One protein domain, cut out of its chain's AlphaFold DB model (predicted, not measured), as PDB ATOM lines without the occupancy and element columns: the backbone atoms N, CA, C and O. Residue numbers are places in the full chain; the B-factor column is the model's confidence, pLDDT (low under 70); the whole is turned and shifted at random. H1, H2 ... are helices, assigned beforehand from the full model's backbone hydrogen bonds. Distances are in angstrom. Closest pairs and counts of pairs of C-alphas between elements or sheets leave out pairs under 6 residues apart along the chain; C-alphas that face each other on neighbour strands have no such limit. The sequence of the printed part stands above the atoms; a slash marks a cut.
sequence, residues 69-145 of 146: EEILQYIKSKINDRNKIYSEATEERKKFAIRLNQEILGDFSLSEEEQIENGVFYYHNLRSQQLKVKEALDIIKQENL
ATOM      1  N   GLU A  69      -9.970 -33.567 -21.758       96.75
ATOM      2  CA  GLU A  69      -9.527 -34.391 -22.881       96.75
ATOM      3  C   GLU A  69      -9.200 -35.825 -22.455       96.75
ATOM      4  O   GLU A  69      -9.593 -36.760 -23.151       96.75
ATOM      5  N   GLU A  70      -8.513 -36.028 -21.330       96.44
ATOM      6  CA  GLU A  70      -8.175 -37.366 -20.826       96.44
ATOM      7  C   GLU A  70      -9.429 -38.156 -20.443       96.44
ATOM      8  O   GLU A  70      -9.568 -39.324 -20.821       96.44
ATOM      9  N   ILE A  71     -10.380 -37.502 -19.769       95.31
ATOM     10  CA  ILE A  71     -11.690 -38.074 -19.444       95.31
ATOM     11  C   ILE A  71     -12.429 -38.464 -20.729       95.31
ATOM     12  O   ILE A  71     -12.892 -39.601 -20.862       95.31
ATOM     13  N   LEU A  72     -12.489 -37.565 -21.713       96.81
ATOM     14  CA  LEU A  72     -13.155 -37.820 -22.987       96.81
ATOM     15  C   LEU A  72     -12.516 -38.991 -23.751       96.81
ATOM     16  O   LEU A  72     -13.227 -39.852 -24.271       96.81
ATOM     17  N   GLN A  73     -11.183 -39.043 -23.822       96.88
ATOM     18  CA  GLN A  73     -10.460 -40.134 -24.483       96.88
ATOM     19  C   GLN A  73     -10.700 -41.470 -23.786       96.88
ATOM     20  O   GLN A  73     -10.936 -42.485 -24.447       96.88
ATOM     21  N   TYR A  74     -10.701 -41.477 -22.454       94.81
ATOM     22  CA  TYR A  74     -11.007 -42.672 -21.684       94.81
ATOM     23  C   TYR A  74     -12.427 -43.180 -21.958       94.81
ATOM     24  O   TYR A  74     -12.611 -44.371 -22.209       94.81
ATOM     25  N   ILE A  75     -13.426 -42.295 -21.979       94.56
ATOM     26  CA  ILE A  75     -14.818 -42.671 -22.257       94.56
ATOM     27  C   ILE A  75     -14.953 -43.258 -23.661       94.56
ATOM     28  O   ILE A  75     -15.528 -44.336 -23.817       94.56
ATOM     29  N   LYS A  76     -14.361 -42.611 -24.671       95.12
ATOM     30  CA  LYS A  76     -14.337 -43.133 -26.046       95.12
ATOM     31  C   LYS A  76     -13.686 -44.512 -26.117       95.12
ATOM     32  O   LYS A  76     -14.211 -45.408 -26.772       95.12
ATOM     33  N   SER A  77     -12.581 -44.709 -25.399       93.19
ATOM     34  CA  SER A  77     -11.930 -46.016 -25.283       93.19
ATOM     35  C   SER A  77     -12.866 -47.063 -24.665       93.19
ATOM     36  O   SER A  77     -13.019 -48.149 -25.217       93.19
ATOM     37  N   LYS A  78     -13.599 -46.723 -23.596       90.62
ATOM     38  CA  LYS A  78     -14.571 -47.635 -22.970       90.62
ATOM     39  C   LYS A  78     -15.760 -47.973 -23.858       90.62
ATOM     40  O   LYS A  78     -16.193 -49.124 -23.842       90.62
ATOM     41  N   ILE A  79     -16.268 -47.017 -24.628       91.12
ATOM     42  CA  ILE A  79     -17.321 -47.269 -25.618       91.12
ATOM     43  C   ILE A  79     -16.794 -48.210 -26.707       91.12
ATOM     44  O   ILE A  79     -17.449 -49.199 -27.030       91.12
ATOM     45  N   ASN A  80     -15.581 -47.974 -27.211       91.25
ATOM     46  CA  ASN A  80     -14.946 -48.842 -28.203       91.25
ATOM     47  C   ASN A  80     -14.720 -50.266 -27.678       91.25
ATOM     48  O   ASN A  80     -15.087 -51.228 -28.354       91.25
ATOM     49  N   ASP A  81     -14.178 -50.414 -26.467       88.19
ATOM     50  CA  ASP A  81     -13.984 -51.709 -25.809       88.19
ATOM     51  C   ASP A  81     -15.318 -52.447 -25.654       88.19
ATOM     52  O   ASP A  81     -15.438 -53.625 -25.995       88.19
ATOM     53  N   ARG A  82     -16.347 -51.739 -25.178       86.44
ATOM     54  CA  ARG A  82     -17.704 -52.264 -25.007       86.44
ATOM     55  C   ARG A  82     -18.296 -52.731 -26.341       86.44
ATOM     56  O   ARG A  82     -18.825 -53.842 -26.410       86.44
ATOM     57  N   ASN A  83     -18.168 -51.933 -27.399       87.06
ATOM     58  CA  ASN A  83     -18.641 -52.266 -28.745       87.06
ATOM     59  C   ASN A  83     -17.899 -53.471 -29.333       87.06
ATOM     60  O   ASN A  83     -18.524 -54.341 -29.941       87.06
ATOM     61  N   LYS A  84     -16.586 -53.557 -29.107       87.62
ATOM     62  CA  LYS A  84     -15.765 -54.698 -29.516       87.62
ATOM     63  C   LYS A  84     -16.179 -55.981 -28.796       87.62
ATOM     64  O   LYS A  84     -16.407 -57.000 -29.436       87.62
ATOM     65  N   ILE A  85     -16.352 -55.929 -27.475       84.31
ATOM     66  CA  ILE A  85     -16.832 -57.082 -26.699       84.31
ATOM     67  C   ILE A  85     -18.211 -57.522 -27.203       84.31
ATOM     68  O   ILE A  85     -18.464 -58.717 -27.327       84.31
ATOM     69  N   TYR A  86     -19.101 -56.576 -27.507       84.69
ATOM     70  CA  TYR A  86     -20.440 -56.885 -28.005       84.69
ATOM     71  C   TYR A  86     -20.430 -57.536 -29.394       84.69
ATOM     72  O   TYR A  86     -21.197 -58.473 -29.631       84.69
ATOM     73  N   SER A  87     -19.566 -57.074 -30.304       85.69
ATOM     74  CA  SER A  87     -19.452 -57.633 -31.655       85.69
ATOM     75  C   SER A  87     -18.795 -59.018 -31.671       85.69
ATOM     76  O   SER A  87     -19.181 -59.863 -32.476       85.69
ATOM     77  N   GLU A  88     -17.859 -59.276 -30.755       86.00
ATOM     78  CA  GLU A  88     -17.148 -60.555 -30.615       86.00
ATOM     79  C   GLU A  88     -17.900 -61.580 -29.734       86.00
ATOM     80  O   GLU A  88     -17.544 -62.761 -29.695       86.00
ATOM     81  N   ALA A  89     -18.947 -61.160 -29.016       84.00
ATOM     82  CA  ALA A  89     -19.698 -62.014 -28.099       84.00
ATOM     83  C   ALA A  89     -20.704 -62.940 -28.805       84.00
ATOM     84  O   ALA A  89     -21.436 -62.553 -29.718       84.00
ATOM     85  N   THR A  90     -20.830 -64.164 -28.284       84.31
ATOM     86  CA  THR A  90     -21.956 -65.058 -28.594       84.31
ATOM     87  C   THR A  90     -23.275 -64.463 -28.081       84.31
ATOM     88  O   THR A  90     -23.269 -63.677 -27.133       84.31
ATOM     89  N   GLU A  91     -24.421 -64.868 -28.640       78.50
ATOM     90  CA  GLU A  91     -25.748 -64.364 -28.222       78.50
ATOM     91  C   GLU A  91     -26.002 -64.475 -26.707       78.50
ATOM     92  O   GLU A  91     -26.564 -63.572 -26.087       78.50
ATOM     93  N   GLU A  92     -25.512 -65.540 -26.069       73.69
ATOM     94  CA  GLU A  92     -25.596 -65.716 -24.613       73.69
ATOM     95  C   GLU A  92     -24.716 -64.717 -23.840       73.69
ATOM     96  O   GLU A  92     -25.102 -64.240 -22.771       73.69
ATOM     97  N   ARG A  93     -23.549 -64.354 -24.387       74.81
ATOM     98  CA  ARG A  93     -22.592 -63.419 -23.770       74.81
ATOM     99  C   ARG A  93     -22.929 -61.954 -24.025       74.81
ATOM    100  O   ARG A  93     -22.542 -61.110 -23.217       74.81
ATOM    101  N   LYS A  94     -23.707 -61.639 -25.064       76.88
ATOM    102  CA  LYS A  94     -24.177 -60.270 -25.340       76.88
ATOM    103  C   LYS A  94     -24.959 -59.679 -24.170       76.88
ATOM    104  O   LYS A  94     -24.732 -58.530 -23.811       76.88
ATOM    105  N   LYS A  95     -25.790 -60.475 -23.486       71.50
ATOM    106  CA  LYS A  95     -26.516 -60.029 -22.277       71.50
ATOM    107  C   LYS A  95     -25.590 -59.610 -21.134       71.50
ATOM    108  O   LYS A  95     -25.943 -58.724 -20.360       71.50
ATOM    109  N   PHE A  96     -24.423 -60.241 -21.017       69.50
ATOM    110  CA  PHE A  96     -23.417 -59.868 -20.025       69.50
ATOM    111  C   PHE A  96     -22.647 -58.618 -20.462       69.50
ATOM    112  O   PHE A  96     -22.465 -57.706 -19.661       69.50
ATOM    113  N   ALA A  97     -22.286 -58.532 -21.746       67.31
ATOM    114  CA  ALA A  97     -21.664 -57.345 -22.328       67.31
ATOM    115  C   ALA A  97     -22.542 -56.091 -22.170       67.31
ATOM    116  O   ALA A  97     -22.020 -55.026 -21.855       67.31
ATOM    117  N   ILE A  98     -23.872 -56.232 -22.296       69.69
ATOM    118  CA  ILE A  98     -24.849 -55.141 -22.125       69.69
ATOM    119  C   ILE A  98     -24.736 -54.448 -20.766       69.69
ATOM    120  O   ILE A  98     -24.842 -53.223 -20.699       69.69
ATOM    121  N   ARG A  99     -24.444 -55.214 -19.711       71.44
ATOM    122  CA  ARG A  99     -24.364 -54.710 -18.335       71.44
ATOM    123  C   ARG A  99     -23.046 -54.011 -18.010       71.44
ATOM    124  O   ARG A  99     -22.991 -53.273 -17.029       71.44
ATOM    125  N   LEU A 100     -21.986 -54.229 -18.791       66.62
ATOM    126  CA  LEU A 100     -20.692 -53.598 -18.531       66.62
ATOM    127  C   LEU A 100     -20.812 -52.078 -18.708       66.62
ATOM    128  O   LEU A 100     -21.168 -51.600 -19.784       66.62
ATOM    129  N   ASN A 101     -20.502 -51.333 -17.645       71.12
ATOM    130  CA  ASN A 101     -20.543 -49.867 -17.580       71.12
ATOM    131  C   ASN A 101     -21.916 -49.233 -17.862       71.12
ATOM    132  O   ASN A 101     -21.977 -48.033 -18.120       71.12
ATOM    133  N   GLN A 102     -23.015 -49.992 -17.782       80.62
ATOM    134  CA  GLN A 102     -24.362 -49.457 -18.020       80.62
ATOM    135  C   GLN A 102     -24.730 -48.347 -17.023       80.62
ATOM    136  O   GLN A 102     -25.408 -47.396 -17.391       80.62
ATOM    137  N   GLU A 103     -24.236 -48.427 -15.787       80.62
ATOM    138  CA  GLU A 103     -24.438 -47.397 -14.758       80.62
ATOM    139  C   GLU A 103     -23.728 -46.070 -15.079       80.62
ATOM    140  O   GLU A 103     -24.119 -45.033 -14.555       80.62
ATOM    141  N   ILE A 104     -22.698 -46.100 -15.933       85.25
ATOM    142  CA  ILE A 104     -21.855 -44.938 -16.260       85.25
ATOM    143  C   ILE A 104     -22.200 -44.380 -17.644       85.25
ATOM    144  O   ILE A 104     -22.386 -43.180 -17.799       85.25
ATOM    145  N   LEU A 105     -22.273 -45.244 -18.659       88.12
ATOM    146  CA  LEU A 105     -22.483 -44.856 -20.060       88.12
ATOM    147  C   LEU A 105     -23.960 -44.923 -20.476       88.12
ATOM    148  O   LEU A 105     -24.346 -44.342 -21.485       88.12
ATOM    149  N   GLY A 106     -24.795 -45.634 -19.717       85.19
ATOM    150  CA  GLY A 106     -26.175 -45.935 -20.085       85.19
ATOM    151  C   GLY A 106     -26.332 -47.194 -20.949       85.19
ATOM    152  O   GLY A 106     -25.399 -47.980 -21.174       85.19
ATOM    153  N   ASP A 107     -27.564 -47.435 -21.397       84.81
ATOM    154  CA  ASP A 107     -27.918 -48.604 -22.211       84.81
ATOM    155  C   ASP A 107     -27.228 -48.567 -23.591       84.81
ATOM    156  O   ASP A 107     -26.900 -47.506 -24.113       84.81
ATOM    157  N   PHE A 108     -27.025 -49.739 -24.195       83.44
ATOM    158  CA  PHE A 108     -26.576 -49.881 -25.583       83.44
ATOM    159  C   PHE A 108     -27.559 -49.286 -26.601       83.44
ATOM    160  O   PHE A 108     -27.173 -49.070 -27.746       83.44
ATOM    161  N   SER A 109     -28.820 -49.051 -26.221       83.69
ATOM    162  CA  SER A 109     -29.798 -48.392 -27.092       83.69
ATOM    163  C   SER A 109     -29.539 -46.897 -27.304       83.69
ATOM    164  O   SER A 109     -30.143 -46.315 -28.199       83.69
ATOM    165  N   LEU A 110     -28.709 -46.271 -26.465       87.69
ATOM    166  CA  LEU A 110     -28.364 -44.855 -26.586       87.69
ATOM    167  C   LEU A 110     -27.377 -44.628 -27.731       87.69
ATOM    168  O   LEU A 110     -26.519 -45.471 -28.011       87.69
ATOM    169  N   SER A 111     -27.464 -43.457 -28.357       92.06
ATOM    170  CA  SER A 111     -26.472 -43.019 -29.337       92.06
ATOM    171  C   SER A 111     -25.086 -42.870 -28.702       92.06
ATOM    172  O   SER A 111     -24.942 -42.740 -27.486       92.06
ATOM    173  N   GLU A 112     -24.038 -42.892 -29.525       91.06
ATOM    174  CA  GLU A 112     -22.668 -42.702 -29.038       91.06
ATOM    175  C   GLU A 112     -22.486 -41.339 -28.355       91.06
ATOM    176  O   GLU A 112     -21.837 -41.261 -27.315       91.06
ATOM    177  N   GLU A 113     -23.104 -40.282 -28.889       94.81
ATOM    178  CA  GLU A 113     -23.063 -38.936 -28.304       94.81
ATOM    179  C   GLU A 113     -23.691 -38.909 -26.902       94.81
ATOM    180  O   GLU A 113     -23.066 -38.407 -25.970       94.81
ATOM    181  N   GLU A 114     -24.859 -39.534 -26.718       94.56
ATOM    182  CA  GLU A 114     -25.512 -39.651 -25.404       94.56
ATOM    183  C   GLU A 114     -24.679 -40.488 -24.416       94.56
ATOM    184  O   GLU A 114     -24.582 -40.156 -23.233       94.56
ATOM    185  N   GLN A 115     -24.039 -41.566 -24.882       93.19
ATOM    186  CA  GLN A 115     -23.144 -42.369 -24.041       93.19
ATOM    187  C   GLN A 115     -21.903 -41.581 -23.607       93.19
ATOM    188  O   GLN A 115     -21.456 -41.712 -22.463       93.19
ATOM    189  N   ILE A 116     -21.348 -40.758 -24.503       95.25
ATOM    190  CA  ILE A 116     -20.233 -39.863 -24.190       95.25
ATOM    191  C   ILE A 116     -20.671 -38.827 -23.155       95.25
ATOM    192  O   ILE A 116     -19.972 -38.658 -22.158       95.25
ATOM    193  N   GLU A 117     -21.813 -38.169 -23.355       95.81
ATOM    194  CA  GLU A 117     -22.331 -37.154 -22.432       95.81
ATOM    195  C   GLU A 117     -22.523 -37.720 -21.018       95.81
ATOM    196  O   GLU A 117     -22.019 -37.147 -20.049       95.81
ATOM    197  N   ASN A 118     -23.149 -38.897 -20.904       93.25
ATOM    198  CA  ASN A 118     -23.323 -39.594 -19.627       93.25
ATOM    199  C   ASN A 118     -21.984 -39.922 -18.956       93.25
ATOM    200  O   ASN A 118     -21.791 -39.649 -17.767       93.25
ATOM    201  N   GLY A 119     -21.039 -40.470 -19.726       93.06
ATOM    202  CA  GLY A 119     -19.705 -40.779 -19.226       93.06
ATOM    203  C   GLY A 119     -18.979 -39.529 -18.725       93.06
ATOM    204  O   GLY A 119     -18.421 -39.547 -17.628       93.06
ATOM    205  N   VAL A 120     -19.011 -38.436 -19.494       95.94
ATOM    206  CA  VAL A 120     -18.332 -37.179 -19.146       95.94
ATOM    207  C   VAL A 120     -18.939 -36.615 -17.871       95.94
ATOM    208  O   VAL A 120     -18.207 -36.284 -16.939       95.94
ATOM    209  N   PHE A 121     -20.269 -36.578 -17.785       93.81
ATOM    210  CA  PHE A 121     -20.975 -36.136 -16.590       93.81
ATOM    211  C   PHE A 121     -20.569 -36.946 -15.349       93.81
ATOM    212  O   PHE A 121     -20.243 -36.370 -14.308       93.81
ATOM    213  N   TYR A 122     -20.531 -38.277 -15.455       91.94
ATOM    214  CA  TYR A 122     -20.103 -39.149 -14.363       91.94
ATOM    215  C   TYR A 122     -18.663 -38.851 -13.917       91.94
ATOM    216  O   TYR A 122     -18.422 -38.604 -12.733       91.94
ATOM    217  N   TYR A 123     -17.706 -38.826 -14.851       93.06
ATOM    218  CA  TYR A 123     -16.292 -38.628 -14.522       93.06
ATOM    219  C   TYR A 123     -15.971 -37.197 -14.072       93.06
ATOM    220  O   TYR A 123     -15.093 -37.015 -13.232       93.06
ATOM    221  N   HIS A 124     -16.716 -36.184 -14.521       94.12
ATOM    222  CA  HIS A 124     -16.626 -34.823 -13.978       94.12
ATOM    223  C   HIS A 124     -17.071 -34.758 -12.514       94.12
ATOM    224  O   HIS A 124     -16.408 -34.118 -11.690       94.12
ATOM    225  N   ASN A 125     -18.169 -35.438 -12.171       89.00
ATOM    226  CA  ASN A 125     -18.625 -35.536 -10.786       89.00
ATOM    227  C   ASN A 125     -17.610 -36.295  -9.925       89.00
ATOM    228  O   ASN A 125     -17.282 -35.838  -8.829       89.00
ATOM    229  N   LEU A 126     -17.066 -37.402 -10.440       88.19
ATOM    230  CA  LEU A 126     -16.030 -38.180  -9.763       88.19
ATOM    231  C   LEU A 126     -14.760 -37.347  -9.527       88.19
ATOM    232  O   LEU A 126     -14.302 -37.259  -8.390       88.19
ATOM    233  N   ARG A 127     -14.236 -36.665 -10.556       93.50
ATOM    234  CA  ARG A 127     -13.090 -35.747 -10.428       93.50
ATOM    235  C   ARG A 127     -13.347 -34.673  -9.378       93.50
ATOM    236  O   ARG A 127     -12.500 -34.439  -8.525       93.50
ATOM    237  N   SER A 128     -14.528 -34.057  -9.392       91.56
ATOM    238  CA  SER A 128     -14.889 -33.021  -8.414       91.56
ATOM    239  C   SER A 128     -14.903 -33.551  -6.978       91.56
ATOM    240  O   SER A 128     -14.516 -32.840  -6.053       91.56
ATOM    241  N   GLN A 129     -15.338 -34.795  -6.763       87.25
ATOM    242  CA  GLN A 129     -15.268 -35.444  -5.451       87.25
ATOM    243  C   GLN A 129     -13.819 -35.733  -5.049       87.25
ATOM    244  O   GLN A 129     -13.424 -35.426  -3.927       87.25
ATOM    245  N   GLN A 130     -13.013 -36.267  -5.968       90.62
ATOM    246  CA  GLN A 130     -11.608 -36.579  -5.716       90.62
ATOM    247  C   GLN A 130     -10.771 -35.322  -5.418       90.62
ATOM    248  O   GLN A 130      -9.938 -35.350  -4.515       90.62
ATOM    249  N   LEU A 131     -11.044 -34.198  -6.089       91.88
ATOM    250  CA  LEU A 131     -10.417 -32.904  -5.794       91.88
ATOM    251  C   LEU A 131     -10.701 -32.440  -4.363       91.88
ATOM    252  O   LEU A 131      -9.768 -32.079  -3.655       91.88
ATOM    253  N   LYS A 132     -11.951 -32.542  -3.891       90.25
ATOM    254  CA  LYS A 132     -12.294 -32.203  -2.497       90.25
ATOM    255  C   LYS A 132     -11.522 -33.052  -1.491       90.25
ATOM    256  O   LYS A 132     -11.088 -32.546  -0.462       90.25
ATOM    257  N   VAL A 133     -11.351 -34.344  -1.778       87.88
ATOM    258  CA  VAL A 133     -10.560 -35.229  -0.915       87.88
ATOM    259  C   VAL A 133      -9.085 -34.832  -0.940       87.88
ATOM    260  O   VAL A 133      -8.456 -34.782   0.112       87.88
ATOM    261  N   LYS A 134      -8.537 -34.502  -2.114       89.12
ATOM    262  CA  LYS A 134      -7.154 -34.029  -2.262       89.12
ATOM    263  C   LYS A 134      -6.909 -32.732  -1.480       89.12
ATOM    264  O   LYS A 134      -5.959 -32.671  -0.708       89.12
ATOM    265  N   GLU A 135      -7.803 -31.754  -1.601       90.38
ATOM    266  CA  GLU A 135      -7.756 -30.498  -0.840       90.38
ATOM    267  C   GLU A 135      -7.825 -30.746   0.673       90.38
ATOM    268  O   GLU A 135      -7.002 -30.223   1.425       90.38
ATOM    269  N   ALA A 136      -8.753 -31.593   1.131       87.94
ATOM    270  CA  ALA A 136      -8.866 -31.948   2.544       87.94
ATOM    271  C   ALA A 136      -7.592 -32.629   3.074       87.94
ATOM    272  O   ALA A 136      -7.158 -32.349   4.190       87.94
ATOM    273  N   LEU A 137      -6.962 -33.494   2.273       87.50
ATOM    274  CA  LEU A 137      -5.692 -34.124   2.632       87.50
ATOM    275  C   LEU A 137      -4.555 -33.112   2.750       87.50
ATOM    276  O   LEU A 137      -3.716 -33.259   3.636       87.50
ATOM    277  N   ASP A 138      -4.507 -32.108   1.880       88.81
ATOM    278  CA  ASP A 138      -3.466 -31.084   1.934       88.81
ATOM    279  C   ASP A 138      -3.628 -30.175   3.161       88.81
ATOM    280  O   ASP A 138      -2.629 -29.862   3.808       88.81
ATOM    281  N   ILE A 139      -4.866 -29.858   3.558       90.19
ATOM    282  CA  ILE A 139      -5.163 -29.160   4.822       90.19
ATOM    283  C   ILE A 139      -4.702 -29.999   6.020       90.19
ATOM    284  O   ILE A 139      -3.919 -29.525   6.839       90.19
ATOM    285  N   ILE A 140      -5.106 -31.274   6.089       88.00
ATOM    286  CA  ILE A 140      -4.724 -32.177   7.189       88.00
ATOM    287  C   ILE A 140      -3.200 -32.306   7.287       88.00
ATOM    288  O   ILE A 140      -2.650 -32.305   8.388       88.00
ATOM    289  N   LYS A 141      -2.494 -32.407   6.155       86.75
ATOM    290  CA  LYS A 141      -1.024 -32.448   6.141       86.75
ATOM    291  C   LYS A 141      -0.417 -31.167   6.703       86.75
ATOM    292  O   LYS A 141       0.527 -31.264   7.473       86.75
ATOM    293  N   GLN A 142      -0.935 -29.998   6.332       87.94
ATOM    294  CA  GLN A 142      -0.449 -28.718   6.857       87.94
ATOM    295  C   GLN A 142      -0.676 -28.602   8.369       87.94
ATOM    296  O   GLN A 142       0.211 -28.142   9.074       87.94
ATOM    297  N   GLU A 143      -1.820 -29.069   8.868       87.69
ATOM    298  CA  GLU A 143      -2.172 -29.007  10.292       87.69
ATOM    299  C   GLU A 143      -1.401 -30.004  11.176       87.69
ATOM    300  O   GLU A 143      -1.324 -29.806  12.385       87.69
ATOM    301  N   ASN A 144      -0.851 -31.086  10.607       74.50
ATOM    302  CA  ASN A 144      -0.244 -32.193  11.367       74.50
ATOM    303  C   ASN A 144       1.256 -32.429  11.081       74.50
ATOM    304  O   ASN A 144       1.813 -33.392  11.605       74.50
ATOM    305  N   LEU A 145       1.906 -31.603  10.250       65.44
ATOM    306  CA  LEU A 145       3.347 -31.688   9.933       65.44
ATOM    307  C   LEU A 145       4.182 -30.516  10.500       65.44
ATOM    308  O   LEU A 145       5.258 -30.231   9.968       65.44
TER     309      LEU A 145
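What this domain is: This is residues 69 to 145 of the 146 residues of an uncharacterized protein of Gloeothece citriformis (strain PCC 7424) (UniProt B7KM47). One long helix, H4, makes most of the length; by its first part it crosses the first part of H1 at a steep tilt, and its residues 128 to 144, with residue 145, stick out from the body as a free arm. H2 folds back on the last part of H1 as a helical hairpin at the end away from that arm, and the short H3 packs on the first part of H4. The printed part has 77 residues with four named helices, H1, H2, H3 and H4 in that order along the chain, and no named strand; the class is all helix. The whole is only just loose, close to extended, with a radius of gyration of the C-alphas of 17.2 A, and it spans 58 by 23 by 17 A.

How they stand to each other: H4, residues 112 to 144, touches H1, residues 69 to 88, through residues 112 to 123 of H4 and 71 to 79 of H1 alone. Their closest C-alphas, those of Ile 75 and Gly 119, are 6.1 A apart, and the two helices run opposite ways at a steep tilt of 49 degrees. H3, residues 102 to 105, touches H4 at residues 115 to 122 of H4 alone, with the closest C-alphas, those of Leu 105 and Gln 115, 4.7 A apart. H1 and H3 are close but not clearly touching; the C-alphas of Ile 79 and Leu 105, their closest, are 8.0 A apart. H2, residues 91 to 99, touches residues 82 to 86 of H1 alone, the closest C-alphas being those of Tyr 86 and Lys 94 at 5.7 A. H1 and H2 form a helical hairpin, running opposite ways at a shallow tilt of 19 degrees. H2 and H4 are apart, and H2 and H3 meet only through their link. In H1 and H4 every O i to N i+4 pair is within hydrogen-bond range; in H2 it is 2 of 5, beside 3 of 6 O i to N i+3 pairs, and H3 is too short for an O i to N i+4 pair.

Where its parts are: H4 runs 47.4 A from C-alpha 112 at (-22.668, -42.702, -29.038) to C-alpha 144 at (-0.244, -32.193, 11.367). H1 begins with C-alpha 69 at (-9.527, -34.391, -22.881) and is 28.3 A long. H2, residues 91 to 99, measures 13.9 A and H3, residues 102 to 105, 5.4 A.

The domain as a whole: The C-alphas farthest apart are those of Glu 91 and Leu 145, at 58.1 A. Without the free residues 128 to 145, the body spans 35 by 18 by 17 A. The printed part has no cut; the links H1 to H2 and H2 to H3 are tight, and H3 to H4 is short. The mean pLDDT of the printed part is 86.9, with residues 96 to 98, 100 and 145 under 70.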